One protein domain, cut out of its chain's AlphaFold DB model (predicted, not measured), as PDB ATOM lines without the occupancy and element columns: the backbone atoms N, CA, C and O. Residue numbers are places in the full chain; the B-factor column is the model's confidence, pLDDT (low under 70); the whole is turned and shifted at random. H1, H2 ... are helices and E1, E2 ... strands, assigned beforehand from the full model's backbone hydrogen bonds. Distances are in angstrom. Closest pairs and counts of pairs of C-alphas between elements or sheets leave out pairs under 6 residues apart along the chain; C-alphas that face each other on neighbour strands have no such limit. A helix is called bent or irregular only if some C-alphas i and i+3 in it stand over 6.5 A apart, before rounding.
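What this domain is: This is residues 11 to 170 of the 312 residues of an uncharacterized protein of Alkaliphilus sp (UniProt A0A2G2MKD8). A small, twisted sheet of four strands forms the core, with H5 and H8 over one face and H3 over the other; H1, H2 and H4 gather beyond one end of the strands, and H6 packs on H8 towards the other end. The printed part has 160 residues with eight named helices and four named strands, in the order E1 H1 H2 H3 H4 H5 H6 E2 E3 E4 H7 H8, and its class is mixed, helices and strands. The sheet is mixed, in the order E1 E2 E4 E3. The whole is compact, with a radius of gyration of the C-alphas of 15.1 A and spans of 47 by 32 by 24 A.

Where its parts are: The strands are E1, residues 15 to 18, E2, residues 119 to 124 and 15.6 A long, E4, residues 136 to 140 and 13.7 A long, and E3, residues 130 to 133. E1 begins at C-alpha 15 (27.203, 38.099, -21.582). H5, residues 76 to 98, is 28.0 A long and irregular: C-alphas 81 and 84 are 7.7 A apart, and it has a kink of 54 degrees near residue 83. H8, residues 152 to 169, is 25.9 A long and ends at C-alpha 169 (17.188, 25.282, -24.977). H3, residues 44 to 55, is 16.9 A long, and H1, residues 20 to 31, is 16.7 A long. The shorter helices are H2, residues 34 to 40, H4, residues 65 to 73, H6, residues 102 to 110, and H7, residues 144 to 148.

How they stand to each other: E1 and E2 are parallel, with N 16 and O 119 2.9 A apart. E2 and E4 are parallel, with N 122 and O 137 2.9 A apart. E4 and E3 form an antiparallel hairpin, with N 138 and O 131 2.9 A apart. E1, the six helices H1 to H6 and E2 make a strand-helix-strand unit, two parallel neighbour strands with helices between them. Helices on both faces make three layers: H5 and H8, at heights of 7.8 A and 7.5 A over the sheet, are on the same face, and H3, at 8.8 A, is on the opposite face. On the local plane H8 runs along the strands, at 21 degrees to E4, and H3 across them, at 82 degrees to E3. H5 touches H8 with residues 89 to 97 alone, the closest C-alphas being those of Val 97 and Lys 154, 5.7 A. H6 touches H8 at Pro 103 and Ile 158, their closest C-alphas, 4.4 A. H7 touches H5, closest at the C-alphas of Leu 147 and Asn 85, 5.7 A. H1 only grazes the sheet, with residues 20 to 25, and forms a helical hairpin with H2, at a shallow tilt of 9 degrees, opposite ways; their closest C-alphas, of Tyr 28 and Tyr 36, are 5.5 A apart. H4 touches H2, closest at the C-alphas of Val 69 and Leu 37, 6.5 A. Every O i to N i+4 pair is within hydrogen-bond range in H1, H2, H3, H4 and H8, against 13 of 19 in H5, 3 of 5 in H6 and 0 of 1 in H7, where 0 of 2 O i to N i+3 pairs are.

The domain as a whole: The two C-alphas farthest apart, of Asn 77 and Asp 114, are 48.9 A apart. The printed part has no cut and no long link. The mean pLDDT of the printed part is 96.0, and no printed residue is under 70.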
ATOM      1  N   HIS A  11      32.116  43.033 -20.352       96.12
ATOM      2  CA  HIS A  11      31.748  41.698 -19.885       96.12
ATOM      3  C   HIS A  11      31.036  41.800 -18.537       96.12
ATOM      4  O   HIS A  11      31.581  42.367 -17.585       96.12
ATOM      5  N   LYS A  12      29.827  41.244 -18.449       94.44
ATOM      6  CA  LYS A  12      29.107  41.044 -17.188       94.44
ATOM      7  C   LYS A  12      28.427  39.684 -17.220       94.44
ATOM      8  O   LYS A  12      27.926  39.273 -18.263       94.44
ATOM      9  N   GLY A  13      28.470  38.980 -16.093       90.81
ATOM     10  CA  GLY A  13      27.963  37.614 -16.023       90.81
ATOM     11  C   GLY A  13      28.570  36.746 -17.129       90.81
ATOM     12  O   GLY A  13      29.787  36.711 -17.306       90.81
ATOM     13  N   ASN A  14      27.702  36.092 -17.903       94.75
ATOM     14  CA  ASN A  14      28.090  35.290 -19.066       94.75
ATOM     15  C   ASN A  14      27.825  36.011 -20.404       94.75
ATOM     16  O   ASN A  14      27.905  35.384 -21.465       94.75
ATOM     17  N   VAL A  15      27.499  37.306 -20.385       97.38
ATOM     18  CA  VAL A  15      27.203  38.099 -21.582       97.38
ATOM     19  C   VAL A  15      28.341  39.066 -21.900       97.38
ATOM     20  O   VAL A  15      28.910  39.744 -21.042       97.38
ATOM     21  N   SER A  16      28.676  39.136 -23.187       97.94
ATOM     22  CA  SER A  16      29.541  40.177 -23.742       97.94
ATOM     23  C   SER A  16      28.680  41.231 -24.434       97.94
ATOM     24  O   SER A  16      28.025  40.938 -25.432       97.94
ATOM     25  N   TYR A  17      28.683  42.447 -23.901       98.19
ATOM     26  CA  TYR A  17      28.021  43.613 -24.478       98.19
ATOM     27  C   TYR A  17      29.009  44.317 -25.413       98.19
ATOM     28  O   TYR A  17      29.958  44.949 -24.945       98.19
ATOM     29  N   ASP A  18      28.829  44.161 -26.723       98.25
ATOM     30  CA  ASP A  18      29.794  44.596 -27.742       98.25
ATOM     31  C   ASP A  18      29.272  45.818 -28.511       98.25
ATOM     32  O   ASP A  18      28.271  45.755 -29.232       98.25
ATOM     33  N   PHE A  19      29.983  46.935 -28.356       98.44
ATOM     34  CA  PHE A  19      29.665  48.233 -28.949       98.44
ATOM     35  C   PHE A  19      30.509  48.557 -30.187       98.44
ATOM     36  O   PHE A  19      30.336  49.624 -30.780       98.44
ATOM     37  N   SER A  20      31.396  47.647 -30.610       98.44
ATOM     38  CA  SER A  20      32.373  47.890 -31.682       98.44
ATOM     39  C   SER A  20      31.712  48.336 -32.986       98.44
ATOM     40  O   SER A  20      32.234  49.199 -33.690       98.44
ATOM     41  N   PHE A  21      30.555  47.752 -33.325       98.56
ATOM     42  CA  PHE A  21      29.820  48.126 -34.533       98.56
ATOM     43  C   PHE A  21      29.326  49.566 -34.426       98.56
ATOM     44  O   PHE A  21      29.606  50.371 -35.313       98.56
ATOM     45  N   ALA A  22      28.599  49.895 -33.355       98.44
ATOM     46  CA  ALA A  22      28.018  51.219 -33.171       98.44
ATOM     47  C   ALA A  22      29.079  52.330 -33.133       98.44
ATOM     48  O   ALA A  22      28.903  53.368 -33.768       98.44
ATOM     49  N   GLU A  23      30.206  52.106 -32.459       98.50
ATOM     50  CA  GLU A  23      31.289  53.093 -32.393       98.50
ATOM     51  C   GLU A  23      31.947  53.348 -33.746       98.50
ATOM     52  O   GLU A  23      32.135  54.499 -34.141       98.50
ATOM     53  N   LEU A  24      32.270  52.288 -34.491       98.50
ATOM     54  CA  LEU A  24      32.849  52.448 -35.824       98.50
ATOM     55  C   LEU A  24      31.837  53.043 -36.809       98.50
ATOM     56  O   LEU A  24      32.233  53.807 -37.687       98.50
ATOM     57  N   ALA A  25      30.544  52.744 -36.653       98.50
ATOM     58  CA  ALA A  25      29.480  53.376 -37.427       98.50
ATOM     59  C   ALA A  25      29.406  54.885 -37.157       98.50
ATOM     60  O   ALA A  25      29.302  55.654 -38.108       98.50
ATOM     61  N   ILE A  26      29.531  55.328 -35.896       98.50
ATOM     62  CA  ILE A  26      29.638  56.760 -35.564       98.50
ATOM     63  C   ILE A  26      30.827  57.378 -36.294       98.50
ATOM     64  O   ILE A  26      30.651  58.384 -36.973       98.50
ATOM     65  N   LYS A  27      32.012  56.758 -36.218       98.31
ATOM     66  CA  LYS A  27      33.209  57.284 -36.891       98.31
ATOM     67  C   LYS A  27      33.028  57.388 -38.402       98.31
ATOM     68  O   LYS A  27      33.336  58.430 -38.968       98.31
ATOM     69  N   TYR A  28      32.457  56.361 -39.033       98.38
ATOM     70  CA  TYR A  28      32.117  56.407 -40.452       98.38
ATOM     71  C   TYR A  28      31.163  57.559 -40.782       98.38
ATOM     72  O   TYR A  28      31.414  58.302 -41.718       98.38
ATOM     73  N   LEU A  29      30.087  57.738 -40.011       98.12
ATOM     74  CA  LEU A  29      29.105  58.798 -40.257       98.12
ATOM     75  C   LEU A  29      29.651  60.204 -39.953       98.12
ATOM     76  O   LEU A  29      29.137  61.186 -40.479       98.12
ATOM     77  N   GLU A  30      30.678  60.334 -39.117       97.69
ATOM     78  CA  GLU A  30      31.353  61.611 -38.866       97.69
ATOM     79  C   GLU A  30      32.299  61.986 -40.012       97.69
ATOM     80  O   GLU A  30      32.306  63.143 -40.434       97.69
ATOM     81  N   THR A  31      33.069  61.024 -40.529       97.56
ATOM     82  CA  THR A  31      34.203  61.303 -41.427       97.56
ATOM     83  C   THR A  31      33.995  60.893 -42.881       97.56
ATOM     84  O   THR A  31      34.783  61.292 -43.732       97.56
ATOM     85  N   ASP A  32      32.985  60.074 -43.167       96.31
ATOM     86  CA  ASP A  32      32.730  59.417 -44.457       96.31
ATOM     87  C   ASP A  32      33.904  58.541 -44.944       96.31
ATOM     88  O   ASP A  32      34.006  58.192 -46.121       96.31
ATOM     89  N   ASP A  33      34.794  58.139 -44.027       97.00
ATOM     90  CA  ASP A  33      35.971  57.331 -44.344       97.00
ATOM     91  C   ASP A  33      35.602  55.846 -44.498       97.00
ATOM     92  O   ASP A  33      35.341  55.123 -43.530       97.00
ATOM     93  N   SER A  34      35.631  55.373 -45.745       96.75
ATOM     94  CA  SER A  34      35.340  53.984 -46.120       96.75
ATOM     95  C   SER A  34      36.214  52.926 -45.424       96.75
ATOM     96  O   SER A  34      35.804  51.763 -45.338       96.75
ATOM     97  N   ALA A  35      37.372  53.289 -44.855       97.75
ATOM     98  CA  ALA A  35      38.172  52.371 -44.046       97.75
ATOM     99  C   ALA A  35      37.385  51.849 -42.828       97.75
ATOM    100  O   ALA A  35      37.557  50.692 -42.426       97.75
ATOM    101  N   TYR A  36      36.466  52.648 -42.272       98.06
ATOM    102  CA  TYR A  36      35.575  52.198 -41.200       98.06
ATOM    103  C   TYR A  36      34.594  51.121 -41.670       98.06
ATOM    104  O   TYR A  36      34.397  50.149 -40.942       98.06
ATOM    105  N   LEU A  37      34.060  51.197 -42.895       97.94
ATOM    106  CA  LEU A  37      33.194  50.145 -43.453       97.94
ATOM    107  C   LEU A  37      33.924  48.797 -43.524       97.94
ATOM    108  O   LEU A  37      33.368  47.760 -43.159       97.94
ATOM    109  N   GLN A  38      35.199  48.816 -43.924       97.75
ATOM    110  CA  GLN A  38      36.046  47.619 -43.964       97.75
ATOM    111  C   GLN A  38      36.348  47.051 -42.574       97.75
ATOM    112  O   GLN A  38      36.480  45.837 -42.414       97.75
ATOM    113  N   ARG A  39      36.465  47.904 -41.552       98.31
ATOM    114  CA  ARG A  39      36.628  47.455 -40.162       98.31
ATOM    115  C   ARG A  39      35.333  46.850 -39.627       98.31
ATOM    116  O   ARG A  39      35.373  45.765 -39.051       98.31
ATOM    117  N   ILE A  40      34.193  47.498 -39.875       98.50
ATOM    118  CA  ILE A  40      32.870  47.021 -39.454       98.50
ATOM    119  C   ILE A  40      32.552  45.668 -40.107       98.50
ATOM    120  O   ILE A  40      32.095  44.752 -39.425       98.50
ATOM    121  N   SER A  41      32.858  45.480 -41.397       98.38
ATOM    122  CA  SER A  41      32.560  44.236 -42.131       98.38
ATOM    123  C   SER A  41      33.243  42.980 -41.563       98.38
ATOM    124  O   SER A  41      32.786  41.855 -41.791       98.38
ATOM    125  N   LYS A  42      34.317  43.167 -40.785       98.31
ATOM    126  CA  LYS A  42      35.092  42.104 -40.129       98.31
ATOM    127  C   LYS A  42      34.633  41.802 -38.698       98.31
ATOM    128  O   LYS A  42      35.121  40.841 -38.109       98.31
ATOM    129  N   LEU A  43      33.708  42.582 -38.134       98.31
ATOM    130  CA  LEU A  43      33.213  42.378 -36.771       98.31
ATOM    131  C   LEU A  43      32.340  41.122 -36.643       98.31
ATOM    132  O   LEU A  43      31.626  40.737 -37.573       98.31
ATOM    133  N   LYS A  44      32.312  40.549 -35.432       98.06
ATOM    134  CA  LYS A  44      31.383  39.468 -35.063       98.06
ATOM    135  C   LYS A  44      29.919  39.903 -35.171       98.06
ATOM    136  O   LYS A  44      29.102  39.113 -35.629       98.06
ATOM    137  N   ALA A  45      29.612  41.157 -34.835       98.19
ATOM    138  CA  ALA A  45      28.285  41.745 -35.014       98.19
ATOM    139  C   ALA A  45      27.815  41.700 -36.480       98.19
ATOM    140  O   ALA A  45      26.671  41.352 -36.764       98.19
ATOM    141  N   THR A  46      28.709  41.988 -37.429       98.38
ATOM    142  CA  THR A  46      28.379  41.908 -38.857       98.38
ATOM    143  C   THR A  46      28.197  40.470 -39.311       98.38
ATOM    144  O   THR A  46      27.273  40.184 -40.062       98.38
ATOM    145  N   GLU A  47      29.048  39.551 -38.851       98.00
ATOM    146  CA  GLU A  47      28.871  38.120 -39.127       98.00
ATOM    147  C   GLU A  47      27.521  37.607 -38.602       98.00
ATOM    148  O   GLU A  47      26.839  36.864 -39.302       98.00
ATOM    149  N   HIS A  48      27.119  38.034 -37.402       97.19
ATOM    150  CA  HIS A  48      25.823  37.721 -36.794       97.19
ATOM    151  C   HIS A  48      24.655  38.164 -37.679       97.19
ATOM    152  O   HIS A  48      23.851  37.325 -38.088       97.19
ATOM    153  N   ILE A  49      24.613  39.448 -38.056       97.56
ATOM    154  CA  ILE A  49      23.575  39.977 -38.953       97.56
ATOM    155  C   ILE A  49      23.617  39.248 -40.300       97.56
ATOM    156  O   ILE A  49      22.590  38.805 -40.799       97.56
ATOM    157  N   PHE A  50      24.799  39.067 -40.889       96.69
ATOM    158  CA  PHE A  50      24.940  38.435 -42.199       96.69
ATOM    159  C   PHE A  50      24.409  36.996 -42.207       96.69
ATOM    160  O   PHE A  50      23.681  36.615 -43.125       96.69
ATOM    161  N   LYS A  51      24.691  36.203 -41.166       94.56
ATOM    162  CA  LYS A  51      24.119  34.856 -41.017       94.56
ATOM    163  C   LYS A  51      22.598  34.889 -40.900       94.56
ATOM    164  O   LYS A  51      21.934  34.115 -41.586       94.56
ATOM    165  N   HIS A  52      22.057  35.820 -40.114       93.94
ATOM    166  CA  HIS A  52      20.614  36.016 -40.008       93.94
ATOM    167  C   HIS A  52      19.992  36.332 -41.383       93.94
ATOM    168  O   HIS A  52      19.074  35.649 -41.824       93.94
ATOM    169  N   THR A  53      20.566  37.270 -42.144       92.88
ATOM    170  CA  THR A  53      20.048  37.657 -43.475       92.88
ATOM    171  C   THR A  53      20.051  36.535 -44.508       92.88
ATOM    172  O   THR A  53      19.290  36.595 -45.469       92.88
ATOM    173  N   LYS A  54      20.919  35.529 -44.352       89.88
ATOM    174  CA  LYS A  54      20.947  34.356 -45.231       89.88
ATOM    175  C   LYS A  54      19.841  33.363 -44.914       89.88
ATOM    176  O   LYS A  54      19.422  32.635 -45.804       89.88
ATOM    177  N   HIS A  55      19.413  33.319 -43.658       86.00
ATOM    178  CA  HIS A  55      18.386  32.396 -43.201       86.00
ATOM    179  C   HIS A  55      16.977  32.980 -43.350       86.00
ATOM    180  O   HIS A  55      16.026  32.248 -43.595       86.00
ATOM    181  N   PHE A  56      16.852  34.305 -43.264       83.44
ATOM    182  CA  PHE A  56      15.577  35.005 -43.346       83.44
ATOM    183  C   PHE A  56      15.488  35.894 -44.583       83.44
ATOM    184  O   PHE A  56      16.451  36.571 -44.956       83.44
ATOM    185  N   ASN A  57      14.310  35.951 -45.209       76.94
ATOM    186  CA  ASN A  57      14.145  36.616 -46.499       76.94
ATOM    187  C   ASN A  57      14.048  38.165 -46.422       76.94
ATOM    188  O   ASN A  57      13.147  38.771 -46.990       76.94
ATOM    189  N   TYR A  58      14.991  38.826 -45.740       82.75
ATOM    190  CA  TYR A  58      15.081  40.293 -45.686       82.75
ATOM    191  C   TYR A  58      15.655  40.908 -46.964       82.75
ATOM    192  O   TYR A  58      16.651  40.427 -47.501       82.75
ATOM    193  N   ASN A  59      15.097  42.039 -47.393       89.94
ATOM    194  CA  ASN A  59      15.561  42.774 -48.570       89.94
ATOM    195  C   ASN A  59      16.854  43.574 -48.302       89.94
ATOM    196  O   ASN A  59      16.844  44.802 -48.259       89.94
ATOM    197  N   VAL A  60      17.967  42.869 -48.085       94.50
ATOM    198  CA  VAL A  60      19.310  43.439 -47.895       94.50
ATOM    199  C   VAL A  60      20.352  42.651 -48.697       94.50
ATOM    200  O   VAL A  60      20.105  41.492 -49.033       94.50
ATOM    201  N   PRO A  61      21.532  43.226 -49.004       95.44
ATOM    202  CA  PRO A  61      22.579  42.499 -49.717       95.44
ATOM    203  C   PRO A  61      23.071  41.264 -48.951       95.44
ATOM    204  O   PRO A  61      23.381  41.339 -47.762       95.44
ATOM    205  N   ARG A  62      23.193  40.132 -49.659       94.19
ATOM    206  CA  ARG A  62      23.624  38.833 -49.099       94.19
ATOM    207  C   ARG A  62      24.909  38.276 -49.720       94.19
ATOM    208  O   ARG A  62      25.376  37.218 -49.298       94.19
ATOM    209  N   ASN A  63      25.489  38.973 -50.698       94.88
ATOM    210  CA  ASN A  63      26.677  38.497 -51.413       94.88
ATOM    211  C   ASN A  63      27.938  38.635 -50.555       94.88
ATOM    212  O   ASN A  63      28.767  37.729 -50.504       94.88
ATOM    213  N   SER A  64      28.074  39.756 -49.840       97.62
ATOM    214  CA  SER A  64      29.243  40.036 -49.014       97.62
ATOM    215  C   SER A  64      28.902  40.877 -47.780       97.62
ATOM    216  O   SER A  64      27.962  41.675 -47.770       97.62
ATOM    217  N   LYS A  65      29.705  40.730 -46.718       98.06
ATOM    218  CA  LYS A  65      29.564  41.527 -45.486       98.06
ATOM    219  C   LYS A  65      29.819  43.016 -45.712       98.06
ATOM    220  O   LYS A  65      29.232  43.844 -45.023       98.06
ATOM    221  N   ILE A  66      30.694  43.364 -46.656       98.31
ATOM    222  CA  ILE A  66      30.990  44.762 -46.979       98.31
ATOM    223  C   ILE A  66      29.829  45.427 -47.724       98.31
ATOM    224  O   ILE A  66      29.496  46.563 -47.395       98.31
ATOM    225  N   GLU A  67      29.160  44.722 -48.642       98.12
ATOM    226  CA  GLU A  67      27.934  45.218 -49.285       98.12
ATOM    227  C   GLU A  67      26.819  45.419 -48.261       98.12
ATOM    228  O   GLU A  67      26.181  46.470 -48.260       98.12
ATOM    229  N   LEU A  68      26.630  44.455 -47.351       98.19
ATOM    230  CA  LEU A  68      25.657  44.575 -46.267       98.19
ATOM    231  C   LEU A  68      25.925  45.830 -45.427       98.19
ATOM    232  O   LEU A  68      25.050  46.675 -45.290       98.19
ATOM    233  N   VAL A  69      27.138  45.997 -44.895       98.25
ATOM    234  CA  VAL A  69      27.476  47.150 -44.040       98.25
ATOM    235  C   VAL A  69      27.349  48.475 -44.793       98.25
ATOM    236  O   VAL A  69      26.804  49.436 -44.249       98.25
ATOM    237  N   THR A  70      27.799  48.518 -46.050       98.31
ATOM    238  CA  THR A  70      27.631  49.692 -46.919       98.31
ATOM    239  C   THR A  70      26.156  50.048 -47.065       98.31
ATOM    240  O   THR A  70      25.794  51.209 -46.897       98.31
ATOM    241  N   TYR A  71      25.296  49.058 -47.312       98.06
ATOM    242  CA  TYR A  71      23.851  49.247 -47.406       98.06
ATOM    243  C   TYR A  71      23.248  49.769 -46.094       98.06
ATOM    244  O   TYR A  71      22.504  50.746 -46.112       98.06
ATOM    245  N   LEU A  72      23.613  49.183 -44.946       97.62
ATOM    246  CA  LEU A  72      23.075  49.573 -43.634       97.62
ATOM    247  C   LEU A  72      23.386  51.035 -43.267       97.62
ATOM    248  O   LEU A  72      22.552  51.716 -42.662       97.62
ATOM    249  N   LEU A  73      24.569  51.521 -43.647       98.06
ATOM    250  CA  LEU A  73      25.055  52.869 -43.333       98.06
ATOM    251  C   LEU A  73      24.812  53.893 -44.456       98.06
ATOM    252  O   LEU A  73      25.172  55.061 -44.307       98.06
ATOM    253  N   SER A  74      24.166  53.486 -45.551       96.25
ATOM    254  CA  SER A  74      23.828  54.356 -46.680       96.25
ATOM    255  C   SER A  74      22.332  54.715 -46.723       96.25
ATOM    256  O   SER A  74      21.494  53.984 -46.193       96.25
ATOM    257  N   PRO A  75      21.959  55.842 -47.356       96.88
ATOM    258  CA  PRO A  75      22.845  56.919 -47.787       96.88
ATOM    259  C   PRO A  75      23.287  57.770 -46.585       96.88
ATOM    260  O   PRO A  75      22.501  58.102 -45.694       96.88
ATOM    261  N   VAL A  76      24.573  58.115 -46.568       96.62
ATOM    262  CA  VAL A  76      25.254  58.690 -45.400       96.62
ATOM    263  C   VAL A  76      24.611  59.995 -44.935       96.62
ATOM    264  O   VAL A  76      24.339  60.166 -43.751       96.62
ATOM    265  N   ASN A  77      24.275  60.888 -45.864       95.62
ATOM    266  CA  ASN A  77      23.614  62.163 -45.576       95.62
ATOM    267  C   ASN A  77      22.267  62.008 -44.845       95.62
ATOM    268  O   ASN A  77      21.908  62.874 -44.050       95.62
ATOM    269  N   ILE A  78      21.523  60.924 -45.090       96.00
ATOM    270  CA  ILE A  78      20.285  60.625 -44.359       96.00
ATOM    271  C   ILE A  78      20.628  60.082 -42.974       96.00
ATOM    272  O   ILE A  78      20.040  60.517 -41.986       96.00
ATOM    273  N   LYS A  79      21.598  59.168 -42.880       97.06
ATOM    274  CA  LYS A  79      22.000  58.557 -41.607       97.06
ATOM    275  C   LYS A  79      22.630  59.563 -40.635       97.06
ATOM    276  O   LYS A  79      22.352  59.489 -39.443       97.06
ATOM    277  N   LYS A  80      23.375  60.563 -41.125       97.00
ATOM    278  CA  LYS A  80      23.917  61.654 -40.293       97.00
ATOM    279  C   LYS A  80      22.830  62.445 -39.557       97.00
ATOM    280  O   LYS A  80      23.092  62.943 -38.470       97.00
ATOM    281  N   ARG A  81      21.602  62.523 -40.090       97.56
ATOM    282  CA  ARG A  81      20.495  63.273 -39.459       97.56
ATOM    283  C   ARG A  81      20.060  62.704 -38.110       97.56
ATOM    284  O   ARG A  81      19.454  63.427 -37.334       97.56
ATOM    285  N   ILE A  82      20.342  61.428 -37.850       97.75
ATOM    286  CA  ILE A  82      20.004  60.750 -36.590       97.75
ATOM    287  C   ILE A  82      21.247  60.459 -35.739       97.75
ATOM    288  O   ILE A  82      21.160  59.707 -34.771       97.75
ATOM    289  N   LEU A  83      22.414  61.003 -36.107       97.75
ATOM    290  CA  LEU A  83      23.691  60.656 -35.484       97.75
ATOM    291  C   LEU A  83      23.735  61.029 -33.997       97.75
ATOM    292  O   LEU A  83      24.235  60.242 -33.197       97.75
ATOM    293  N   ASP A  84      23.182  62.179 -33.617       98.00
ATOM    294  CA  ASP A  84      23.168  62.609 -32.216       98.00
ATOM    295  C   ASP A  84      22.271  61.706 -31.358       98.00
ATOM    296  O   ASP A  84      22.701  61.233 -30.307       98.00
ATOM    297  N   ASN A  85      21.081  61.347 -31.853       98.06
ATOM    298  CA  ASN A  85      20.219  60.364 -31.191       98.06
ATOM    299  C   ASN A  85      20.876  58.974 -31.128       98.06
ATOM    300  O   ASN A  85      20.759  58.274 -30.126       98.06
ATOM    301  N   PHE A  86      21.599  58.564 -32.173       98.31
ATOM    302  CA  PHE A  86      22.333  57.298 -32.176       98.31
ATOM    303  C   PHE A  86      23.451  57.280 -31.122       98.31
ATOM    304  O   PHE A  86      23.603  56.292 -30.400       98.31
ATOM    305  N   LYS A  87      24.196  58.382 -30.974       98.06
ATOM    306  CA  LYS A  87      25.198  58.564 -29.910       98.06
ATOM    307  C   LYS A  87      24.563  58.536 -28.521       98.06
ATOM    308  O   LYS A  87      25.115  57.914 -27.613       98.06
ATOM    309  N   GLU A  88      23.405  59.168 -28.353       97.88
ATOM    310  CA  GLU A  88      22.645  59.128 -27.102       97.88
ATOM    311  C   GLU A  88      22.204  57.701 -26.753       97.88
ATOM    312  O   GLU A  88      22.419  57.251 -25.629       97.88
ATOM    313  N   ASN A  89      21.684  56.957 -27.728       98.44
ATOM    314  CA  ASN A  89      21.302  55.557 -27.565       98.44
ATOM    315  C   ASN A  89      22.498  54.666 -27.210       98.44
ATOM    316  O   ASN A  89      22.385  53.805 -26.337       98.44
ATOM    317  N   LEU A  90      23.661  54.891 -27.832       97.94
ATOM    318  CA  LEU A  90      24.901  54.196 -27.481       97.94
ATOM    319  C   LEU A  90      25.313  54.477 -26.034       97.94
ATOM    320  O   LEU A  90      25.636  53.548 -25.291       97.94
ATOM    321  N   ARG A  91      25.274  55.745 -25.618       96.88
ATOM    322  CA  ARG A  91      25.564  56.137 -24.236       96.88
ATOM    323  C   ARG A  91      24.593  55.472 -23.263       96.88
ATOM    324  O   ARG A  91      25.035  54.850 -22.300       96.88
ATOM    325  N   TYR A  92      23.293  55.509 -23.558       97.00
ATOM    326  CA  TYR A  92      22.271  54.852 -22.747       97.00
ATOM    327  C   TYR A  92      22.529  53.344 -22.621       97.00
ATOM    328  O   TYR A  92      22.505  52.813 -21.511       97.00
ATOM    329  N   ALA A  93      22.824  52.660 -23.730       97.19
ATOM    330  CA  ALA A  93      23.122  51.231 -23.741       97.19
ATOM    331  C   ALA A  93      24.353  50.891 -22.882       97.19
ATOM    332  O   ALA A  93      24.329  49.936 -22.104       97.19
ATOM    333  N   LYS A  94      25.416  51.698 -22.948       95.56
ATOM    334  CA  LYS A  94      26.591  51.515 -22.088       95.56
ATOM    335  C   LYS A  94      26.252  51.708 -20.612       95.56
ATOM    336  O   LYS A  94      26.529  50.824 -19.806       95.56
ATOM    337  N   GLU A  95      25.647  52.839 -20.265       93.50
ATOM    338  CA  GLU A  95      25.454  53.269 -18.874       93.50
ATOM    339  C   GLU A  95      24.348  52.489 -18.150       93.50
ATOM    340  O   GLU A  95      24.504  52.142 -16.982       93.50
ATOM    341  N   ASN A  96      23.248  52.174 -18.840       92.56
ATOM    342  CA  ASN A  96      22.033  51.651 -18.208       92.56
ATOM    343  C   ASN A  96      21.782  50.169 -18.504       92.56
ATOM    344  O   ASN A  96      21.100  49.498 -17.727       92.56
ATOM    345  N   VAL A  97      22.336  49.642 -19.600       95.12
ATOM    346  CA  VAL A  97      22.123  48.245 -20.013       95.12
ATOM    347  C   VAL A  97      23.341  47.389 -19.673       95.12
ATOM    348  O   VAL A  97      23.234  46.459 -18.878       95.12
ATOM    349  N   ALA A  98      24.514  47.720 -20.215       94.44
ATOM    350  CA  ALA A  98      25.705  46.890 -20.044       94.44
ATOM    351  C   ALA A  98      26.334  46.985 -18.650       94.44
ATOM    352  O   ALA A  98      26.874  45.999 -18.165       94.44
ATOM    353  N   GLN A  99      26.281  48.133 -17.967       89.94
ATOM    354  CA  GLN A  99      26.877  48.233 -16.625       89.94
ATOM    355  C   GLN A  99      26.082  47.497 -15.541       89.94
ATOM    356  O   GLN A  99      26.679  46.994 -14.583       89.94
ATOM    357  N   THR A 100      24.759  47.422 -15.694       89.44
ATOM    358  CA  THR A 100      23.839  46.843 -14.702       89.44
ATOM    359  C   THR A 100      23.709  45.325 -14.827       89.44
ATOM    360  O   THR A 100      23.340  44.660 -13.848       89.44
ATOM    361  N   ASP A 101      24.027  44.780 -16.010       90.56
ATOM    362  CA  ASP A 101      23.760  43.387 -16.395       90.56
ATOM    363  C   ASP A 101      22.270  43.019 -16.265       90.56
ATOM    364  O   ASP A 101      21.891  41.861 -16.079       90.56
ATOM    365  N   LEU A 102      21.399  44.037 -16.290       90.50
ATOM    366  CA  LEU A 102      19.967  43.869 -16.078       90.50
ATOM    367  C   LEU A 102      19.355  42.901 -17.097       90.50
ATOM    368  O   LEU A 102      18.604  42.030 -16.661       90.50
ATOM    369  N   PRO A 103      19.681  42.971 -18.406       94.88
ATOM    370  CA  PRO A 103      19.109  42.043 -19.367       94.88
ATOM    371  C   PRO A 103      19.338  40.580 -19.013       94.88
ATOM    372  O   PRO A 103      18.369  39.842 -18.882       94.88
ATOM    373  N   GLN A 104      20.586  40.171 -18.760       95.19
ATOM    374  CA  GLN A 104      20.881  38.778 -18.441       95.19
ATOM    375  C   GLN A 104      20.164  38.329 -17.161       95.19
ATOM    376  O   GLN A 104      19.556  37.259 -17.133       95.19
ATOM    377  N   LYS A 105      20.188  39.164 -16.115       94.75
ATOM    378  CA  LYS A 105      19.533  38.866 -14.832       94.75
ATOM    379  C   LYS A 105      18.027  38.679 -14.958       94.75
ATOM    380  O   LYS A 105      17.473  37.855 -14.236       94.75
ATOM    381  N   ILE A 106      17.364  39.454 -15.817       95.94
ATOM    382  CA  ILE A 106      15.927  39.306 -16.064       95.94
ATOM    383  C   ILE A 106      15.671  38.071 -16.926       95.94
ATOM    384  O   ILE A 106      14.854  37.247 -16.533       95.94
ATOM    385  N   CYS A 107      16.406  37.872 -18.026       95.00
ATOM    386  CA  CYS A 107      16.215  36.716 -18.909       95.00
ATOM    387  C   CYS A 107      16.295  35.383 -18.160       95.00
ATOM    388  O   CYS A 107      15.433  34.528 -18.346       95.00
ATOM    389  N   LEU A 108      17.282  35.216 -17.272       95.62
ATOM    390  CA  LEU A 108      17.463  33.979 -16.503       95.62
ATOM    391  C   LEU A 108      16.276  33.648 -15.575       95.62
ATOM    392  O   LEU A 108      16.089  32.489 -15.232       95.62
ATOM    393  N   GLN A 109      15.432  34.622 -15.212       96.75
ATOM    394  CA  GLN A 109      14.209  34.383 -14.422       96.75
ATOM    395  C   GLN A 109      13.068  33.757 -15.246       96.75
ATOM    396  O   GLN A 109      12.064  33.312 -14.683       96.75
ATOM    397  N   TYR A 110      13.198  33.747 -16.574       97.62
ATOM    398  CA  TYR A 110      12.224  33.201 -17.527       97.62
ATOM    399  C   TYR A 110      12.834  32.064 -18.358       97.62
ATOM    400  O   TYR A 110      12.389  31.774 -19.470       97.62
ATOM    401  N   LEU A 111      13.852  31.412 -17.797       97.19
ATOM    402  CA  LEU A 111      14.490  30.202 -18.302       97.19
ATOM    403  C   LEU A 111      14.539  29.157 -17.162       97.19
ATOM    404  O   LEU A 111      14.337  29.517 -15.999       97.19
ATOM    405  N   PRO A 112      14.759  27.861 -17.452       96.56
ATOM    406  CA  PRO A 112      14.903  26.837 -16.419       96.56
ATOM    407  C   PRO A 112      16.023  27.178 -15.424       96.56
ATOM    408  O   PRO A 112      17.089  27.626 -15.832       96.56
ATOM    409  N   LYS A 113      15.802  26.930 -14.125       93.25
ATOM    410  CA  LYS A 113      16.693  27.370 -13.026       93.25
ATOM    411  C   LYS A 113      18.154  26.924 -13.174       93.25
ATOM    412  O   LYS A 113      19.054  27.686 -12.833       93.25
ATOM    413  N   ASP A 114      18.382  25.727 -13.707       92.12
ATOM    414  CA  ASP A 114      19.728  25.164 -13.886       92.12
ATOM    415  C   ASP A 114      20.362  25.542 -15.235       92.12
ATOM    416  O   ASP A 114      21.524  25.222 -15.506       92.12
ATOM    417  N   PHE A 115      19.615  26.231 -16.102       95.19
ATOM    418  CA  PHE A 115      20.105  26.641 -17.406       95.19
ATOM    419  C   PHE A 115      20.955  27.904 -17.301       95.19
ATOM    420  O   PHE A 115      20.528  28.946 -16.809       95.19
ATOM    421  N   ASN A 116      22.161  27.823 -17.851       91.81
ATOM    422  CA  ASN A 116      23.061  28.951 -18.012       91.81
ATOM    423  C   ASN A 116      23.612  28.951 -19.435       91.81
ATOM    424  O   ASN A 116      23.877  27.898 -20.013       91.81
ATOM    425  N   TYR A 117      23.821  30.141 -19.990       94.88
ATOM    426  CA  TYR A 117      24.380  30.299 -21.325       94.88
ATOM    427  C   TYR A 117      25.288  31.517 -21.407       94.88
ATOM    428  O   TYR A 117      25.131  32.488 -20.664       94.88
ATOM    429  N   SER A 118      26.235  31.456 -22.342       96.06
ATOM    430  CA  SER A 118      27.069  32.595 -22.711       96.06
ATOM    431  C   SER A 118      26.645  33.146 -24.062       96.06
ATOM    432  O   SER A 118      26.512  32.388 -25.028       96.06
ATOM    433  N   SER A 119      26.502  34.464 -24.146       97.06
ATOM    434  CA  SER A 119      25.992  35.156 -25.329       97.06
ATOM    435  C   SER A 119      26.782  36.430 -25.628       97.06
ATOM    436  O   SER A 119      27.503  36.954 -24.777       97.06
ATOM    437  N   ASN A 120      26.652  36.925 -26.855       98.06
ATOM    438  CA  ASN A 120      27.049  38.279 -27.214       98.06
ATOM    439  C   ASN A 120      25.783  39.073 -27.529       98.06
ATOM    440  O   ASN A 120      24.984  38.619 -28.349       98.06
ATOM    441  N   LEU A 121      25.648  40.248 -26.915       98.50
ATOM    442  CA  LEU A 121      24.661  41.252 -27.291       98.50
ATOM    443  C   LEU A 121      25.380  42.360 -28.065       98.50
ATOM    444  O   LEU A 121      26.116  43.163 -27.487       98.50
ATOM    445  N   PHE A 122      25.191  42.371 -29.382       98.69
ATOM    446  CA  PHE A 122      25.802  43.351 -30.273       98.69
ATOM    447  C   PHE A 122      24.927  44.599 -30.401       98.69
ATOM    448  O   PHE A 122      23.752  44.507 -30.751       98.69
ATOM    449  N   PHE A 123      25.509  45.779 -30.218       98.56
ATOM    450  CA  PHE A 123      24.823  47.045 -30.476       98.56
ATOM    451  C   PHE A 123      25.217  47.582 -31.851       98.56
ATOM    452  O   PHE A 123      26.393  47.843 -32.118       98.56
ATOM    453  N   THR A 124      24.237  47.709 -32.744       98.44
ATOM    454  CA  THR A 124      24.462  47.879 -34.189       98.44
ATOM    455  C   THR A 124      23.716  49.089 -34.761       98.44
ATOM    456  O   THR A 124      23.081  49.849 -34.028       98.44
ATOM    457  N   PHE A 125      23.827  49.292 -36.080       98.31
ATOM    458  CA  PHE A 125      23.127  50.331 -36.841       98.31
ATOM    459  C   PHE A 125      22.436  49.712 -38.068       98.31
ATOM    460  O   PHE A 125      23.091  49.063 -38.885       98.31
ATOM    461  N   GLY A 126      21.141  49.981 -38.240       95.19
ATOM    462  CA  GLY A 126      20.320  49.483 -39.347       95.19
ATOM    463  C   GLY A 126      19.849  48.031 -39.176       95.19
ATOM    464  O   GLY A 126      20.052  47.422 -38.132       95.19
ATOM    465  N   TYR A 127      19.252  47.488 -40.242       94.38
ATOM    466  CA  TYR A 127      18.713  46.128 -40.375       94.38
ATOM    467  C   TYR A 127      17.285  45.939 -39.842       94.38
ATOM    468  O   TYR A 127      16.347  46.275 -40.557       94.38
ATOM    469  N   ASP A 128      17.124  45.438 -38.621       94.25
ATOM    470  CA  ASP A 128      15.837  45.285 -37.927       94.25
ATOM    471  C   ASP A 128      15.935  45.955 -36.544       94.25
ATOM    472  O   ASP A 128      16.966  46.546 -36.232       94.25
ATOM    473  N   LEU A 129      14.888  45.924 -35.727       94.62
ATOM    474  CA  LEU A 129      14.865  46.449 -34.360       94.62
ATOM    475  C   LEU A 129      15.841  45.686 -33.446       94.62
ATOM    476  O   LEU A 129      16.694  46.287 -32.786       94.62
ATOM    477  N   GLY A 130      15.757  44.361 -33.490       95.69
ATOM    478  CA  GLY A 130      16.642  43.414 -32.833       95.69
ATOM    479  C   GLY A 130      16.536  42.057 -33.527       95.69
ATOM    480  O   GLY A 130      15.544  41.798 -34.201       95.69
ATOM    481  N   VAL A 131      17.596  41.248 -33.455       95.56
ATOM    482  CA  VAL A 131      17.592  39.894 -34.033       95.56
ATOM    483  C   VAL A 131      18.433  38.917 -33.223       95.56
ATOM    484  O   VAL A 131      19.521  39.258 -32.738       95.56
ATOM    485  N   VAL A 132      17.985  37.663 -33.196       95.31
ATOM    486  CA  VAL A 132      18.677  36.512 -32.611       95.31
ATOM    487  C   VAL A 132      19.183  35.566 -33.702       95.31
ATOM    488  O   VAL A 132      18.495  35.291 -34.677       95.31
ATOM    489  N   TYR A 133      20.383  35.017 -33.540       93.12
ATOM    490  CA  TYR A 133      20.870  33.937 -34.395       93.12
ATOM    491  C   TYR A 133      21.827  33.033 -33.621       93.12
ATOM    492  O   TYR A 133      22.902  33.448 -33.167       93.12
ATOM    493  N   GLY A 134      21.427  31.770 -33.465       91.56
ATOM    494  CA  GLY A 134      22.087  30.841 -32.555       91.56
ATOM    495  C   GLY A 134      22.080  31.390 -31.129       91.56
ATOM    496  O   GLY A 134      21.039  31.777 -30.612       91.56
ATOM    497  N   LYS A 135      23.258  31.460 -30.505       94.19
ATOM    498  CA  LYS A 135      23.414  31.927 -29.120       94.19
ATOM    499  C   LYS A 135      23.630  33.431 -28.956       94.19
ATOM    500  O   LYS A 135      23.915  33.864 -27.845       94.19
ATOM    501  N   ASN A 136      23.621  34.213 -30.031       97.56
ATOM    502  CA  ASN A 136      23.908  35.647 -29.974       97.56
ATOM    503  C   ASN A 136      22.679  36.455 -30.363       97.56
ATOM    504  O   ASN A 136      21.793  35.958 -31.061       97.56
ATOM    505  N   SER A 137      22.690  37.720 -29.974       97.88
ATOM    506  CA  SER A 137      21.659  38.674 -30.329       97.88
ATOM    507  C   SER A 137      22.235  40.042 -30.676       97.88
ATOM    508  O   SER A 137      23.399  40.350 -30.404       97.88
ATOM    509  N   SER A 138      21.421  40.874 -31.316       98.31
ATOM    510  CA  SER A 138      21.777  42.259 -31.599       98.31
ATOM    511  C   SER A 138      20.598  43.200 -31.439       98.31
ATOM    512  O   SER A 138      19.481  42.818 -31.763       98.31
ATOM    513  N   VAL A 139      20.878  44.435 -31.027       98.38
ATOM    514  CA  VAL A 139      19.917  45.542 -30.943       98.38
ATOM    515  C   VAL A 139      20.418  46.695 -31.811       98.38
ATOM    516  O   VAL A 139      21.542  47.179 -31.646       98.38
ATOM    517  N   ASN A 140      19.580  47.151 -32.737       98.25
ATOM    518  CA  ASN A 140      19.895  48.248 -33.646       98.25
ATOM    519  C   ASN A 140      19.587  49.591 -32.988       98.25
ATOM    520  O   ASN A 140      18.454  50.064 -33.017       98.25
ATOM    521  N   LEU A 141      20.608  50.263 -32.466       98.50
ATOM    522  CA  LEU A 141      20.441  51.525 -31.742       98.50
ATOM    523  C   LEU A 141      19.965  52.693 -32.625       98.50
ATOM    524  O   LEU A 141      19.586  53.739 -32.102       98.50
ATOM    525  N   ALA A 142      19.969  52.539 -33.952       97.94
ATOM    526  CA  ALA A 142      19.484  53.540 -34.899       97.94
ATOM    527  C   ALA A 142      18.015  53.339 -35.305       97.94
ATOM    528  O   ALA A 142      17.493  54.099 -36.126       97.94
ATOM    529  N   HIS A 143      17.339  52.315 -34.775       97.56
ATOM    530  CA  HIS A 143      15.946  52.053 -35.111       97.56
ATOM    531  C   HIS A 143      15.029  53.195 -34.616       97.56
ATOM    532  O   HIS A 143      15.175  53.624 -33.467       97.56
ATOM    533  N   PRO A 144      14.033  53.663 -35.408       95.25
ATOM    534  CA  PRO A 144      13.135  54.767 -35.028       95.25
ATOM    535  C   PRO A 144      12.415  54.601 -33.685       95.25
ATOM    536  O   PRO A 144      12.017  55.586 -33.063       95.25
ATOM    537  N   HIS A 145      12.244  53.355 -33.234       94.00
ATOM    538  CA  HIS A 145      11.716  53.038 -31.903       94.00
ATOM    539  C   HIS A 145      12.579  53.649 -30.792       94.00
ATOM    540  O   HIS A 145      12.070  54.399 -29.963       94.00
ATOM    541  N   TYR A 146      13.894  53.430 -30.840       95.44
ATOM    542  CA  TYR A 146      14.827  53.908 -29.819       95.44
ATOM    543  C   TYR A 146      15.189  55.379 -29.986       95.44
ATOM    544  O   TYR A 146      15.452  56.047 -28.996       95.44
ATOM    545  N   LEU A 147      15.168  55.914 -31.213       93.12
ATOM    546  CA  LEU A 147      15.426  57.345 -31.440       93.12
ATOM    547  C   LEU A 147      14.428  58.240 -30.693       93.12
ATOM    548  O   LEU A 147      14.771  59.343 -30.287       93.12
ATOM    549  N   ARG A 148      13.191  57.763 -30.512       90.62
ATOM    550  CA  ARG A 148      12.157  58.472 -29.746       90.62
ATOM    551  C   ARG A 148      12.214  58.158 -28.254       90.62
ATOM    552  O   ARG A 148      11.740  58.958 -27.454       90.62
ATOM    553  N   ARG A 149      12.711  56.969 -27.893       92.81
ATOM    554  CA  ARG A 149      12.650  56.410 -26.537       92.81
ATOM    555  C   ARG A 149      13.882  55.543 -26.251       92.81
ATOM    556  O   ARG A 149      13.803  54.320 -26.369       92.81
ATOM    557  N   PRO A 150      15.011  56.138 -25.827       95.25
ATOM    558  CA  PRO A 150      16.224  55.382 -25.502       95.25
ATOM    559  C   PRO A 150      15.994  54.313 -24.424       95.25
ATOM    560  O   PRO A 150      16.617  53.252 -24.440       95.25
ATOM    561  N   SER A 151      15.041  54.545 -23.515       94.38
ATOM    562  CA  SER A 151      14.685  53.595 -22.459       94.38
ATOM    563  C   SER A 151      14.268  52.219 -22.979       94.38
ATOM    564  O   SER A 151      14.535  51.227 -22.304       94.38
ATOM    565  N   GLU A 152      13.699  52.139 -24.183       96.50
ATOM    566  CA  GLU A 152      13.251  50.894 -24.814       96.50
ATOM    567  C   GLU A 152      14.403  49.932 -25.139       96.50
ATOM    568  O   GLU A 152      14.197  48.718 -25.190       96.50
ATOM    569  N   ILE A 153      15.636  50.440 -25.272       97.62
ATOM    570  CA  ILE A 153      16.829  49.623 -25.544       97.62
ATOM    571  C   ILE A 153      16.993  48.536 -24.478       97.62
ATOM    572  O   ILE A 153      17.366  47.410 -24.805       97.62
ATOM    573  N   LYS A 154      16.690  48.831 -23.205       97.06
ATOM    574  CA  LYS A 154      16.848  47.844 -22.124       97.06
ATOM    575  C   LYS A 154      15.861  46.685 -22.255       97.06
ATOM    576  O   LYS A 154      16.251  45.541 -22.052       97.06
ATOM    577  N   TYR A 155      14.612  46.968 -22.625       97.56
ATOM    578  CA  TYR A 155      13.562  45.956 -22.724       97.56
ATOM    579  C   TYR A 155      13.767  45.067 -23.940       97.56
ATOM    580  O   TYR A 155      13.629  43.855 -23.841       97.56
ATOM    581  N   TYR A 156      14.189  45.646 -25.062       97.81
ATOM    582  CA  TYR A 156      14.559  44.848 -26.223       97.81
ATOM    583  C   TYR A 156      15.865  44.081 -26.007       97.81
ATOM    584  O   TYR A 156      15.988  42.957 -26.463       97.81
ATOM    585  N   SER A 157      16.812  44.604 -25.224       98.38
ATOM    586  CA  SER A 157      17.985  43.814 -24.824       98.38
ATOM    587  C   SER A 157      17.596  42.580 -23.998       98.38
ATOM    588  O   SER A 157      18.224  41.537 -24.150       98.38
ATOM    589  N   ILE A 158      16.567  42.685 -23.144       98.19
ATOM    590  CA  ILE A 158      15.975  41.541 -22.430       98.19
ATOM    591  C   ILE A 158      15.327  40.574 -23.433       98.19
ATOM    592  O   ILE A 158      15.666  39.395 -23.442       98.19
ATOM    593  N   HIS A 159      14.446  41.073 -24.303       98.25
ATOM    594  CA  HIS A 159      13.755  40.282 -25.332       98.25
ATOM    595  C   HIS A 159      14.734  39.459 -26.174       98.25
ATOM    596  O   HIS A 159      14.654  38.235 -26.229       98.25
ATOM    597  N   GLU A 160      15.732  40.120 -26.755       98.06
ATOM    598  CA  GLU A 160      16.671  39.483 -27.673       98.06
ATOM    599  C   GLU A 160      17.651  38.529 -26.972       98.06
ATOM    600  O   GLU A 160      18.076  37.522 -27.543       98.06
ATOM    601  N   LEU A 161      18.043  38.808 -25.722       97.81
ATOM    602  CA  LEU A 161      18.836  37.849 -24.947       97.81
ATOM    603  C   LEU A 161      18.003  36.648 -24.506       97.81
ATOM    604  O   LEU A 161      18.551  35.545 -24.460       97.81
ATOM    605  N   HIS A 162      16.715  36.834 -24.197       98.12
ATOM    606  CA  HIS A 162      15.816  35.719 -23.898       98.12
ATOM    607  C   HIS A 162      15.701  34.797 -25.105       98.12
ATOM    608  O   HIS A 162      15.952  33.604 -24.958       98.12
ATOM    609  N   HIS A 163      15.494  35.352 -26.301       97.62
ATOM    610  CA  HIS A 163      15.518  34.598 -27.553       97.62
ATOM    611  C   HIS A 163      16.787  33.763 -27.722       97.62
ATOM    612  O   HIS A 163      16.716  32.599 -28.114       97.62
ATOM    613  N   ALA A 164      17.957  34.318 -27.394       96.81
ATOM    614  CA  ALA A 164      19.215  33.579 -27.481       96.81
ATOM    615  C   ALA A 164      19.243  32.367 -26.529       96.81
ATOM    616  O   ALA A 164      19.701  31.290 -26.911       96.81
ATOM    617  N   GLY A 165      18.722  32.522 -25.308       97.00
ATOM    618  CA  GLY A 165      18.561  31.418 -24.359       97.00
ATOM    619  C   GLY A 165      17.503  30.405 -24.808       97.00
ATOM    620  O   GLY A 165      17.741  29.200 -24.742       97.00
ATOM    621  N   PHE A 166      16.372  30.886 -25.330       96.94
ATOM    622  CA  PHE A 166      15.289  30.073 -25.878       96.94
ATOM    623  C   PHE A 166      15.801  29.158 -26.990       96.94
ATOM    624  O   PHE A 166      15.645  27.945 -26.898       96.94
ATOM    625  N   VAL A 167      16.476  29.718 -27.998       94.75
ATOM    626  CA  VAL A 167      17.012  28.965 -29.146       94.75
ATOM    627  C   VAL A 167      18.043  27.924 -28.705       94.75
ATOM    628  O   VAL A 167      18.127  26.858 -29.303       94.75
ATOM    629  N   MET A 168      18.812  28.192 -27.646       94.25
ATOM    630  CA  MET A 168      19.766  27.223 -27.094       94.25
ATOM    631  C   MET A 168      19.111  26.071 -26.323       94.25
ATOM    632  O   MET A 168      19.677  24.983 -26.279       94.25
ATOM    633  N   LEU A 169      17.961  26.307 -25.691       94.56
ATOM    634  CA  LEU A 169      17.188  25.282 -24.977       94.56
ATOM    635  C   LEU A 169      16.321  24.432 -25.903       94.56
ATOM    636  O   LEU A 169      15.872  23.350 -25.517       94.56
ATOM    637  N   LYS A 170      16.004  24.968 -27.078       92.19
ATOM    638  CA  LYS A 170      15.026  24.400 -27.987       92.19
ATOM    639  C   LYS A 170      15.545  23.102 -28.603       92.19
ATOM    640  O   LYS A 170      16.638  23.066 -29.162       92.19
TER     641      LYS A 170